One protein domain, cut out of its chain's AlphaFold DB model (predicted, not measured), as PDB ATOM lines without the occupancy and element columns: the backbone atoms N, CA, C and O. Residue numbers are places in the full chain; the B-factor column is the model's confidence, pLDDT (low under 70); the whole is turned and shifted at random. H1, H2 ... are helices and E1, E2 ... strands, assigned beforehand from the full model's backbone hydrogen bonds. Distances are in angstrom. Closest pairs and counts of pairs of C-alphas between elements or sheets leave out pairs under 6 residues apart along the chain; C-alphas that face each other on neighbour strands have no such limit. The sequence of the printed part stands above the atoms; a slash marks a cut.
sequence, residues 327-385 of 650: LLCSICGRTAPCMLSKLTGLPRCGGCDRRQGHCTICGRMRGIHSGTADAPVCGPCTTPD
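This is residues 327 to 385 of the 650 residues of an uncharacterized protein of Streptomyces sp. TM32 (UniProt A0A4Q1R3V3). Two small lobes sit side by side along the longest axis, each built on an antiparallel hairpin of strands with a short helix directly after it. The first lobe holds the hairpin of E1 and E2 with the loop of residues 329 to 334, the second holds a three-strand meander with H2 over E4, and H1 lies where the lobes meet. The printed part has 59 residues, with two named helices and five named strands in the order E1, E2, H1, E3, E4, E5, H2; the class is mixed, helices and strands. The sheets, E1 - E2 and E3 - E4 - E5, are antiparallel. The whole is compact, with a radius of gyration of the C-alphas of 10.4 A and spans of 29 by 22 by 14 A.

E1, residues 335 to 340, begins at C-alpha 335 (-38.998, -29.792, 33.037) and is 13.6 A long. E2 is residues 347 to 349, 6.8 A, and H1 is residues 350 to 353, 4.9 A. E3 is residues 356 to 358, 7.2 A. E4, residues 365 to 371, is the longest strand at 14.1 A and begins at C-alpha 365 (-47.324, -48.477, 48.026). E5 is residues 376 to 378, 6.8 A. H2, residues 379 to 382, is 5.0 A long and ends at C-alpha 382 (-41.356, -37.140, 53.994).

Residues 327 to 328 pair antiparallel with residues 335 to 336 of E1. E1 and E2 form a hairpin, their directions at 118 degrees, with N 339 and O 348 within hydrogen-bond range at 2.9 A. The closest C-alphas of E1 and H1 are those of Cys 338 and Gly 350, 6.6 A apart. H1 only grazes the larger sheet, with residues 352 to 353; its closest C-alpha pair with E4 is Asp 353 and Ile 368, 6.8 A. E3, E4 and E5 make a meander, each strand the antiparallel neighbour of the one before, and E3 and E5 are its edge strands. The pairing is staggered: E4 pairs with E3 over residues 365 to 367 and with E5 over residues 368 to 371. N 357 and O 366, 3.0 A, and N 369 and O 377, 2.9 A, are within hydrogen-bond range. H2 is on this sheet, over E4, at a height over the sheet of 7.2 A; their closest C-alphas are those of Gly 379 and His 369, 5.2 A. Both helices are too short for an O i to N i+4 pair; the one O i to N i+3 pair is within range in H2 but not in H1. E1 is apart from E3, E4, E5 and H2.

The C-alphas farthest apart are those of Thr 335 and Asp 385, at 30.0 A. The printed part has no cut and no long link; the links E1 to E2 and E3 to E4 are short, the others tight. The mean pLDDT of the printed part is 91.4, and no printed residue is under 70.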
ATOM      1  N   LEU A 327     -41.389 -25.859  35.547       96.69
ATOM      2  CA  LEU A 327     -40.316 -26.014  36.529       96.69
ATOM      3  C   LEU A 327     -39.715 -27.422  36.429       96.69
ATOM      4  O   LEU A 327     -40.343 -28.345  35.902       96.69
ATOM      5  N   LEU A 328     -38.510 -27.593  36.973       97.50
ATOM      6  CA  LEU A 328     -37.882 -28.902  37.122       97.50
ATOM      7  C   LEU A 328     -38.604 -29.695  38.218       97.50
ATOM      8  O   LEU A 328     -38.619 -29.291  39.381       97.50
ATOM      9  N   CYS A 329     -39.224 -30.821  37.863       97.12
ATOM     10  CA  CYS A 329     -39.895 -31.656  38.851       97.12
ATOM     11  C   CYS A 329     -38.876 -32.305  39.793       97.12
ATOM     12  O   CYS A 329     -38.024 -33.069  39.345       97.12
ATOM     13  N   SER A 330     -39.043 -32.110  41.102       96.38
ATOM     14  CA  SER A 330     -38.131 -32.645  42.121       96.38
ATOM     15  C   SER A 330     -38.113 -34.173  42.222       96.38
ATOM     16  O   SER A 330     -37.210 -34.720  42.834       96.38
ATOM     17  N   ILE A 331     -39.112 -34.864  41.658       95.56
ATOM     18  CA  ILE A 331     -39.218 -36.331  41.701       95.56
ATOM     19  C   ILE A 331     -38.625 -36.955  40.436       95.56
ATOM     20  O   ILE A 331     -37.756 -37.814  40.519       95.56
ATOM     21  N   CYS A 332     -39.107 -36.564  39.250       95.25
ATOM     22  CA  CYS A 332     -38.678 -37.191  37.993       95.25
ATOM     23  C   CYS A 332     -37.600 -36.426  37.224       95.25
ATOM     24  O   CYS A 332     -37.228 -36.883  36.147       95.25
ATOM     25  N   GLY A 333     -37.168 -35.255  37.698       95.00
ATOM     26  CA  GLY A 333     -36.143 -34.441  37.040       95.00
ATOM     27  C   GLY A 333     -36.553 -33.862  35.683       95.00
ATOM     28  O   GLY A 333     -35.716 -33.323  34.974       95.00
ATOM     29  N   ARG A 334     -37.827 -33.967  35.277       95.88
ATOM     30  CA  ARG A 334     -38.298 -33.414  33.997       95.88
ATOM     31  C   ARG A 334     -38.785 -31.983  34.161       95.88
ATOM     32  O   ARG A 334     -39.544 -31.694  35.088       95.88
ATOM     33  N   THR A 335     -38.427 -31.132  33.205       96.62
ATOM     34  CA  THR A 335     -38.998 -29.792  33.037       96.62
ATOM     35  C   THR A 335     -40.432 -29.918  32.535       96.62
ATOM     36  O   THR A 335     -40.676 -30.390  31.426       96.62
ATOM     37  N   ALA A 336     -41.399 -29.569  33.382       95.06
ATOM     38  CA  ALA A 336     -42.821 -29.754  33.102       95.06
ATOM     39  C   ALA A 336     -43.678 -28.739  33.879       95.06
ATOM     40  O   ALA A 336     -43.201 -28.157  34.857       95.06
ATOM     41  N   PRO A 337     -44.959 -28.551  33.513       94.50
ATOM     42  CA  PRO A 337     -45.892 -27.773  34.322       94.50
ATOM     43  C   PRO A 337     -46.028 -28.387  35.727       94.50
ATOM     44  O   PRO A 337     -46.434 -29.550  35.878       94.50
ATOM     45  N   CYS A 338     -45.661 -27.622  36.754       94.69
ATOM     46  CA  CYS A 338     -45.542 -28.107  38.129       94.69
ATOM     47  C   CYS A 338     -46.401 -27.309  39.114       94.69
ATOM     48  O   CYS A 338     -46.581 -26.100  38.993       94.69
ATOM     49  N   MET A 339     -46.883 -27.995  40.150       91.94
ATOM     50  CA  MET A 339     -47.391 -27.360  41.366       91.94
ATOM     51  C   MET A 339     -46.324 -27.420  42.456       91.94
ATOM     52  O   MET A 339     -45.580 -28.396  42.533       91.94
ATOM     53  N   LEU A 340     -46.284 -26.422  43.337       93.19
ATOM     54  CA  LEU A 340     -45.468 -26.498  44.546       93.19
ATOM     55  C   LEU A 340     -46.140 -27.430  45.557       93.19
ATOM     56  O   LEU A 340     -47.315 -27.264  45.907       93.19
ATOM     57  N   SER A 341     -45.397 -28.436  46.009       90.00
ATOM     58  CA  SER A 341     -45.834 -29.333  47.072       90.00
ATOM     59  C   SER A 341     -46.026 -28.538  48.360       90.00
ATOM     60  O   SER A 341     -45.098 -27.902  48.840       90.00
ATOM     61  N   LYS A 342     -47.211 -28.616  48.975       86.19
ATOM     62  CA  LYS A 342     -47.434 -28.014  50.303       86.19
ATOM     63  C   LYS A 342     -46.598 -28.667  51.408       86.19
ATOM     64  O   LYS A 342     -46.493 -28.092  52.478       86.19
ATOM     65  N   LEU A 343     -46.087 -29.875  51.161       87.56
ATOM     66  CA  LEU A 343     -45.331 -30.647  52.143       87.56
ATOM     67  C   LEU A 343     -43.838 -30.313  52.099       87.56
ATOM     68  O   LEU A 343     -43.216 -30.167  53.136       87.56
ATOM     69  N   THR A 344     -43.273 -30.178  50.896       90.25
ATOM     70  CA  THR A 344     -41.826 -29.975  50.704       90.25
ATOM     71  C   THR A 344     -41.466 -28.591  50.177       90.25
ATOM     72  O   THR A 344     -40.294 -28.255  50.114       90.25
ATOM     73  N   GLY A 345     -42.440 -27.807  49.711       92.56
ATOM     74  CA  GLY A 345     -42.202 -26.560  48.978       92.56
ATOM     75  C   GLY A 345     -41.658 -26.754  47.556       92.56
ATOM     76  O   GLY A 345     -41.580 -25.787  46.807       92.56
ATOM     77  N   LEU A 346     -41.322 -27.984  47.149       94.81
ATOM     78  CA  LEU A 346     -40.645 -28.261  45.880       94.81
ATOM     79  C   LEU A 346     -41.618 -28.436  44.696       94.81
ATOM     80  O   LEU A 346     -42.759 -28.879  44.897       94.81
ATOM     81  N   PRO A 347     -41.188 -28.143  43.449       96.12
ATOM     82  CA  PRO A 347     -42.014 -28.326  42.259       96.12
ATOM     83  C   PRO A 347     -42.277 -29.801  41.940       96.12
ATOM     84  O   PRO A 347     -41.362 -30.619  41.837       96.12
ATOM     85  N   ARG A 348     -43.542 -30.144  41.693       95.50
ATOM     86  CA  ARG A 348     -43.976 -31.494  41.325       95.50
ATOM     87  C   ARG A 348     -44.898 -31.463  40.112       95.50
ATOM     88  O   ARG A 348     -45.919 -30.772  40.118       95.50
ATOM     89  N   CYS A 349     -44.562 -32.240  39.085       95.25
ATOM     90  CA  CYS A 349     -45.374 -32.339  37.875       95.25
ATOM     91  C   CYS A 349     -46.637 -33.179  38.118       95.25
ATOM     92  O   CYS A 349     -46.660 -34.066  38.976       95.25
ATOM     93  N   GLY A 350     -47.682 -32.957  37.314       90.50
ATOM     94  CA  GLY A 350     -48.956 -33.681  37.441       90.50
ATOM     95  C   GLY A 350     -48.867 -35.198  37.200       90.50
ATOM     96  O   GLY A 350     -49.771 -35.941  37.582       90.50
ATOM     97  N   GLY A 351     -47.793 -35.675  36.559       92.31
ATOM     98  CA  GLY A 351     -47.495 -37.105  36.440       92.31
ATOM     99  C   GLY A 351     -47.035 -37.699  37.771       92.31
ATOM    100  O   GLY A 351     -47.618 -38.669  38.241       92.31
ATOM    101  N   CYS A 352     -46.044 -37.075  38.415       93.06
ATOM    102  CA  CYS A 352     -45.537 -37.524  39.713       93.06
ATOM    103  C   CYS A 352     -46.533 -37.290  40.853       93.06
ATOM    104  O   CYS A 352     -46.580 -38.091  41.775       93.06
ATOM    105  N   ASP A 353     -47.363 -36.247  40.775       89.75
ATOM    106  CA  ASP A 353     -48.437 -35.992  41.746       89.75
ATOM    107  C   ASP A 353     -49.455 -37.144  41.829       89.75
ATOM    108  O   ASP A 353     -49.936 -37.477  42.908       89.75
ATOM    109  N   ARG A 354     -49.746 -37.790  40.693       88.50
ATOM    110  CA  ARG A 354     -50.661 -38.939  40.607       88.50
ATOM    111  C   ARG A 354     -49.951 -40.289  40.707       88.50
ATOM    112  O   ARG A 354     -50.622 -41.320  40.714       88.50
ATOM    113  N   ARG A 355     -48.615 -40.303  40.737       88.19
ATOM    114  CA  ARG A 355     -47.829 -41.537  40.748       88.19
ATOM    115  C   ARG A 355     -47.898 -42.178  42.130       88.19
ATOM    116  O   ARG A 355     -47.687 -41.520  43.149       88.19
ATOM    117  N   GLN A 356     -48.149 -43.481  42.135       88.38
ATOM    118  CA  GLN A 356     -47.963 -44.334  43.299       88.38
ATOM    119  C   GLN A 356     -46.657 -45.119  43.148       88.38
ATOM    120  O   GLN A 356     -46.228 -45.416  42.031       88.38
ATOM    121  N   GLY A 357     -46.010 -45.418  44.268       88.69
ATOM    122  CA  GLY A 357     -44.800 -46.230  44.310       88.69
ATOM    123  C   GLY A 357     -44.574 -46.807  45.700       88.69
ATOM    124  O   GLY A 357     -45.108 -46.287  46.684       88.69
ATOM    125  N   HIS A 358     -43.806 -47.892  45.773       92.19
ATOM    126  CA  HIS A 358     -43.347 -48.448  47.041       92.19
ATOM    127  C   HIS A 358     -42.367 -47.479  47.681       92.19
ATOM    128  O   HIS A 358     -41.324 -47.181  47.110       92.19
ATOM    129  N   CYS A 359     -42.726 -46.956  48.847       92.69
ATOM    130  CA  CYS A 359     -41.877 -46.024  49.559       92.69
ATOM    131  C   CYS A 359     -40.568 -46.707  49.970       92.69
ATOM    132  O   CYS A 359     -40.618 -47.719  50.659       92.69
ATOM    133  N   THR A 360     -39.417 -46.121  49.649       96.69
ATOM    134  CA  THR A 360     -38.109 -46.698  50.012       96.69
ATOM    135  C   THR A 360     -37.887 -46.781  51.529       96.69
ATOM    136  O   THR A 360     -37.123 -47.617  51.988       96.69
ATOM    137  N   ILE A 361     -38.584 -45.955  52.320       93.56
ATOM    138  CA  ILE A 361     -38.448 -45.924  53.785       93.56
ATOM    139  C   ILE A 361     -39.361 -46.954  54.465       93.56
ATOM    140  O   ILE A 361     -38.914 -47.705  55.320       93.56
ATOM    141  N   CYS A 362     -40.653 -46.991  54.116       87.62
ATOM    142  CA  CYS A 362     -41.625 -47.861  54.799       87.62
ATOM    143  C   CYS A 362     -42.100 -49.065  53.974       87.62
ATOM    144  O   CYS A 362     -42.979 -49.799  54.423       87.62
ATOM    145  N   GLY A 363     -41.621 -49.225  52.739       88.31
ATOM    146  CA  GLY A 363     -42.010 -50.283  51.798       88.31
ATOM    147  C   GLY A 363     -43.429 -50.169  51.228       88.31
ATOM    148  O   GLY A 363     -43.771 -50.862  50.276       88.31
ATOM    149  N   ARG A 364     -44.290 -49.299  51.767       84.25
ATOM    150  CA  ARG A 364     -45.718 -49.255  51.400       84.25
ATOM    151  C   ARG A 364     -45.953 -48.570  50.059       84.25
ATOM    152  O   ARG A 364     -45.392 -47.505  49.802       84.25
ATOM    153  N   MET A 365     -46.866 -49.117  49.258       83.94
ATOM    154  CA  MET A 365     -47.324 -48.477  48.026       83.94
ATOM    155  C   MET A 365     -48.239 -47.284  48.335       83.94
ATOM    156  O   MET A 365     -49.351 -47.447  48.842       83.94
ATOM    157  N   ARG A 366     -47.763 -46.067  48.060       83.56
ATOM    158  CA  ARG A 366     -48.460 -44.804  48.371       83.56
ATOM    159  C   ARG A 366     -48.205 -43.754  47.295       83.56
ATOM    160  O   ARG A 366     -47.318 -43.912  46.462       83.56
ATOM    161  N   GLY A 367     -48.980 -42.668  47.329       87.56
ATOM    162  CA  GLY A 367     -48.671 -41.465  46.554       87.56
ATOM    163  C   GLY A 367     -47.295 -40.910  46.933       87.56
ATOM    164  O   GLY A 367     -46.930 -40.898  48.114       87.56
ATOM    165  N   ILE A 368     -46.531 -40.475  45.933       90.69
ATOM    166  CA  ILE A 368     -45.144 -40.027  46.111       90.69
ATOM    167  C   ILE A 368     -45.120 -38.515  46.359       90.69
ATOM    168  O   ILE A 368     -45.677 -37.723  45.590       90.69
ATOM    169  N   HIS A 369     -44.477 -38.105  47.451       91.62
ATOM    170  CA  HIS A 369     -44.418 -36.706  47.888       91.62
ATOM    171  C   HIS A 369     -43.000 -36.127  47.906       91.62
ATOM    172  O   HIS A 369     -42.860 -34.912  47.768       91.62
ATOM    173  N   SER A 370     -41.972 -36.969  48.027       94.00
ATOM    174  CA  SER A 370     -40.560 -36.582  47.942       94.00
ATOM    175  C   SER A 370     -39.696 -37.748  47.437       94.00
ATOM    176  O   SER A 370     -40.235 -38.755  46.964       94.00
ATOM    177  N   GLY A 371     -38.372 -37.601  47.511       93.25
ATOM    178  CA  GLY A 371     -37.413 -38.535  46.929       93.25
ATOM    179  C   GLY A 371     -37.308 -38.383  45.412       93.25
ATOM    180  O   GLY A 371     -37.667 -37.342  44.856       93.25
ATOM    181  N   THR A 372     -36.832 -39.433  44.749       93.75
ATOM    182  CA  THR A 372     -36.669 -39.482  43.288       93.75
ATOM    183  C   THR A 372     -37.650 -40.469  42.654       93.75
ATOM    184  O   THR A 372     -38.426 -41.145  43.331       93.75
ATOM    185  N   ALA A 373     -37.648 -40.550  41.323       90.44
ATOM    186  CA  ALA A 373     -38.438 -41.525  40.579       90.44
ATOM    187  C   ALA A 373     -38.098 -42.986  40.926       90.44
ATOM    188  O   ALA A 373     -38.996 -43.828  40.805       90.44
ATOM    189  N   ASP A 374     -36.855 -43.243  41.345       92.12
ATOM    190  CA  ASP A 374     -36.310 -44.574  41.644       92.12
ATOM    191  C   ASP A 374     -36.258 -44.857  43.151       92.12
ATOM    192  O   ASP A 374     -36.422 -45.999  43.572       92.12
ATOM    193  N   ALA A 375     -36.134 -43.812  43.974       94.88
ATOM    194  CA  ALA A 375     -36.239 -43.884  45.429       94.88
ATOM    195  C   ALA A 375     -37.409 -43.019  45.935       94.88
ATOM    196  O   ALA A 375     -37.195 -41.950  46.523       94.88
ATOM    197  N   PRO A 376     -38.666 -43.409  45.653       94.75
ATOM    198  CA  PRO A 376     -39.815 -42.587  45.984       94.75
ATOM    199  C   PRO A 376     -40.139 -42.627  47.479       94.75
ATOM    200  O   PRO A 376     -40.084 -43.670  48.134       94.75
ATOM    201  N   VAL A 377     -40.570 -41.490  48.023       94.69
ATOM    202  CA  VAL A 377     -40.923 -41.363  49.441       94.69
ATOM    203  C   VAL A 377     -42.362 -40.870  49.601       94.69
ATOM    204  O   VAL A 377     -42.806 -39.912  48.959       94.69
ATOM    205  N   CYS A 378     -43.126 -41.554  50.456       91.12
ATOM    206  CA  CYS A 378     -44.516 -41.205  50.737       91.12
ATOM    207  C   CYS A 378     -44.628 -39.994  51.679       91.12
ATOM    208  O   CYS A 378     -43.672 -39.639  52.363       91.12
ATOM    209  N   GLY A 379     -45.808 -39.371  51.744       88.56
ATOM    210  CA  GLY A 379     -46.055 -38.188  52.584       88.56
ATOM    211  C   GLY A 379     -45.659 -38.369  54.060       88.56
ATOM    212  O   GLY A 379     -44.844 -37.584  54.540       88.56
ATOM    213  N   PRO A 380     -46.134 -39.424  54.752       87.69
ATOM    214  CA  PRO A 380     -45.758 -39.702  56.143       87.69
ATOM    215  C   PRO A 380     -44.253 -39.837  56.382       87.69
ATOM    216  O   PRO A 380     -43.747 -39.358  57.385       87.69
ATOM    217  N   CYS A 381     -43.522 -40.458  55.451       89.81
ATOM    218  CA  CYS A 381     -42.069 -40.602  55.565       89.81
ATOM    219  C   CYS A 381     -41.305 -39.339  55.137       89.81
ATOM    220  O   CYS A 381     -40.139 -39.199  55.473       89.81
ATOM    221  N   THR A 382     -41.942 -38.433  54.387       90.19
ATOM    222  CA  THR A 382     -41.356 -37.140  53.994       90.19
ATOM    223  C   THR A 382     -41.383 -36.149  55.153       90.19
ATOM    224  O   THR A 382     -40.438 -35.398  55.354       90.19
ATOM    225  N   THR A 383     -42.486 -36.128  55.901       85.69
ATOM    226  CA  THR A 383     -42.662 -35.241  57.054       85.69
ATOM    227  C   THR A 383     -43.373 -36.033  58.141       85.69
ATOM    228  O   THR A 383     -44.605 -36.101  58.111       85.69
ATOM    229  N   PRO A 384     -42.626 -36.669  59.059       77.19
ATOM    230  CA  PRO A 384     -43.185 -37.444  60.163       77.19
ATOM    231  C   PRO A 384     -43.795 -36.509  61.218       77.19
ATOM    232  O   PRO A 384     -43.210 -36.229  62.254       77.19
ATOM    233  N   ASP A 385     -44.970 -35.973  60.914       78.62
ATOM    234  CA  ASP A 385     -45.751 -35.111  61.798       78.62
ATOM    235  C   ASP A 385     -46.969 -35.897  62.307       78.62
ATOM    236  O   ASP A 385     -47.821 -36.319  61.519       78.62
TER     237      ASP A 385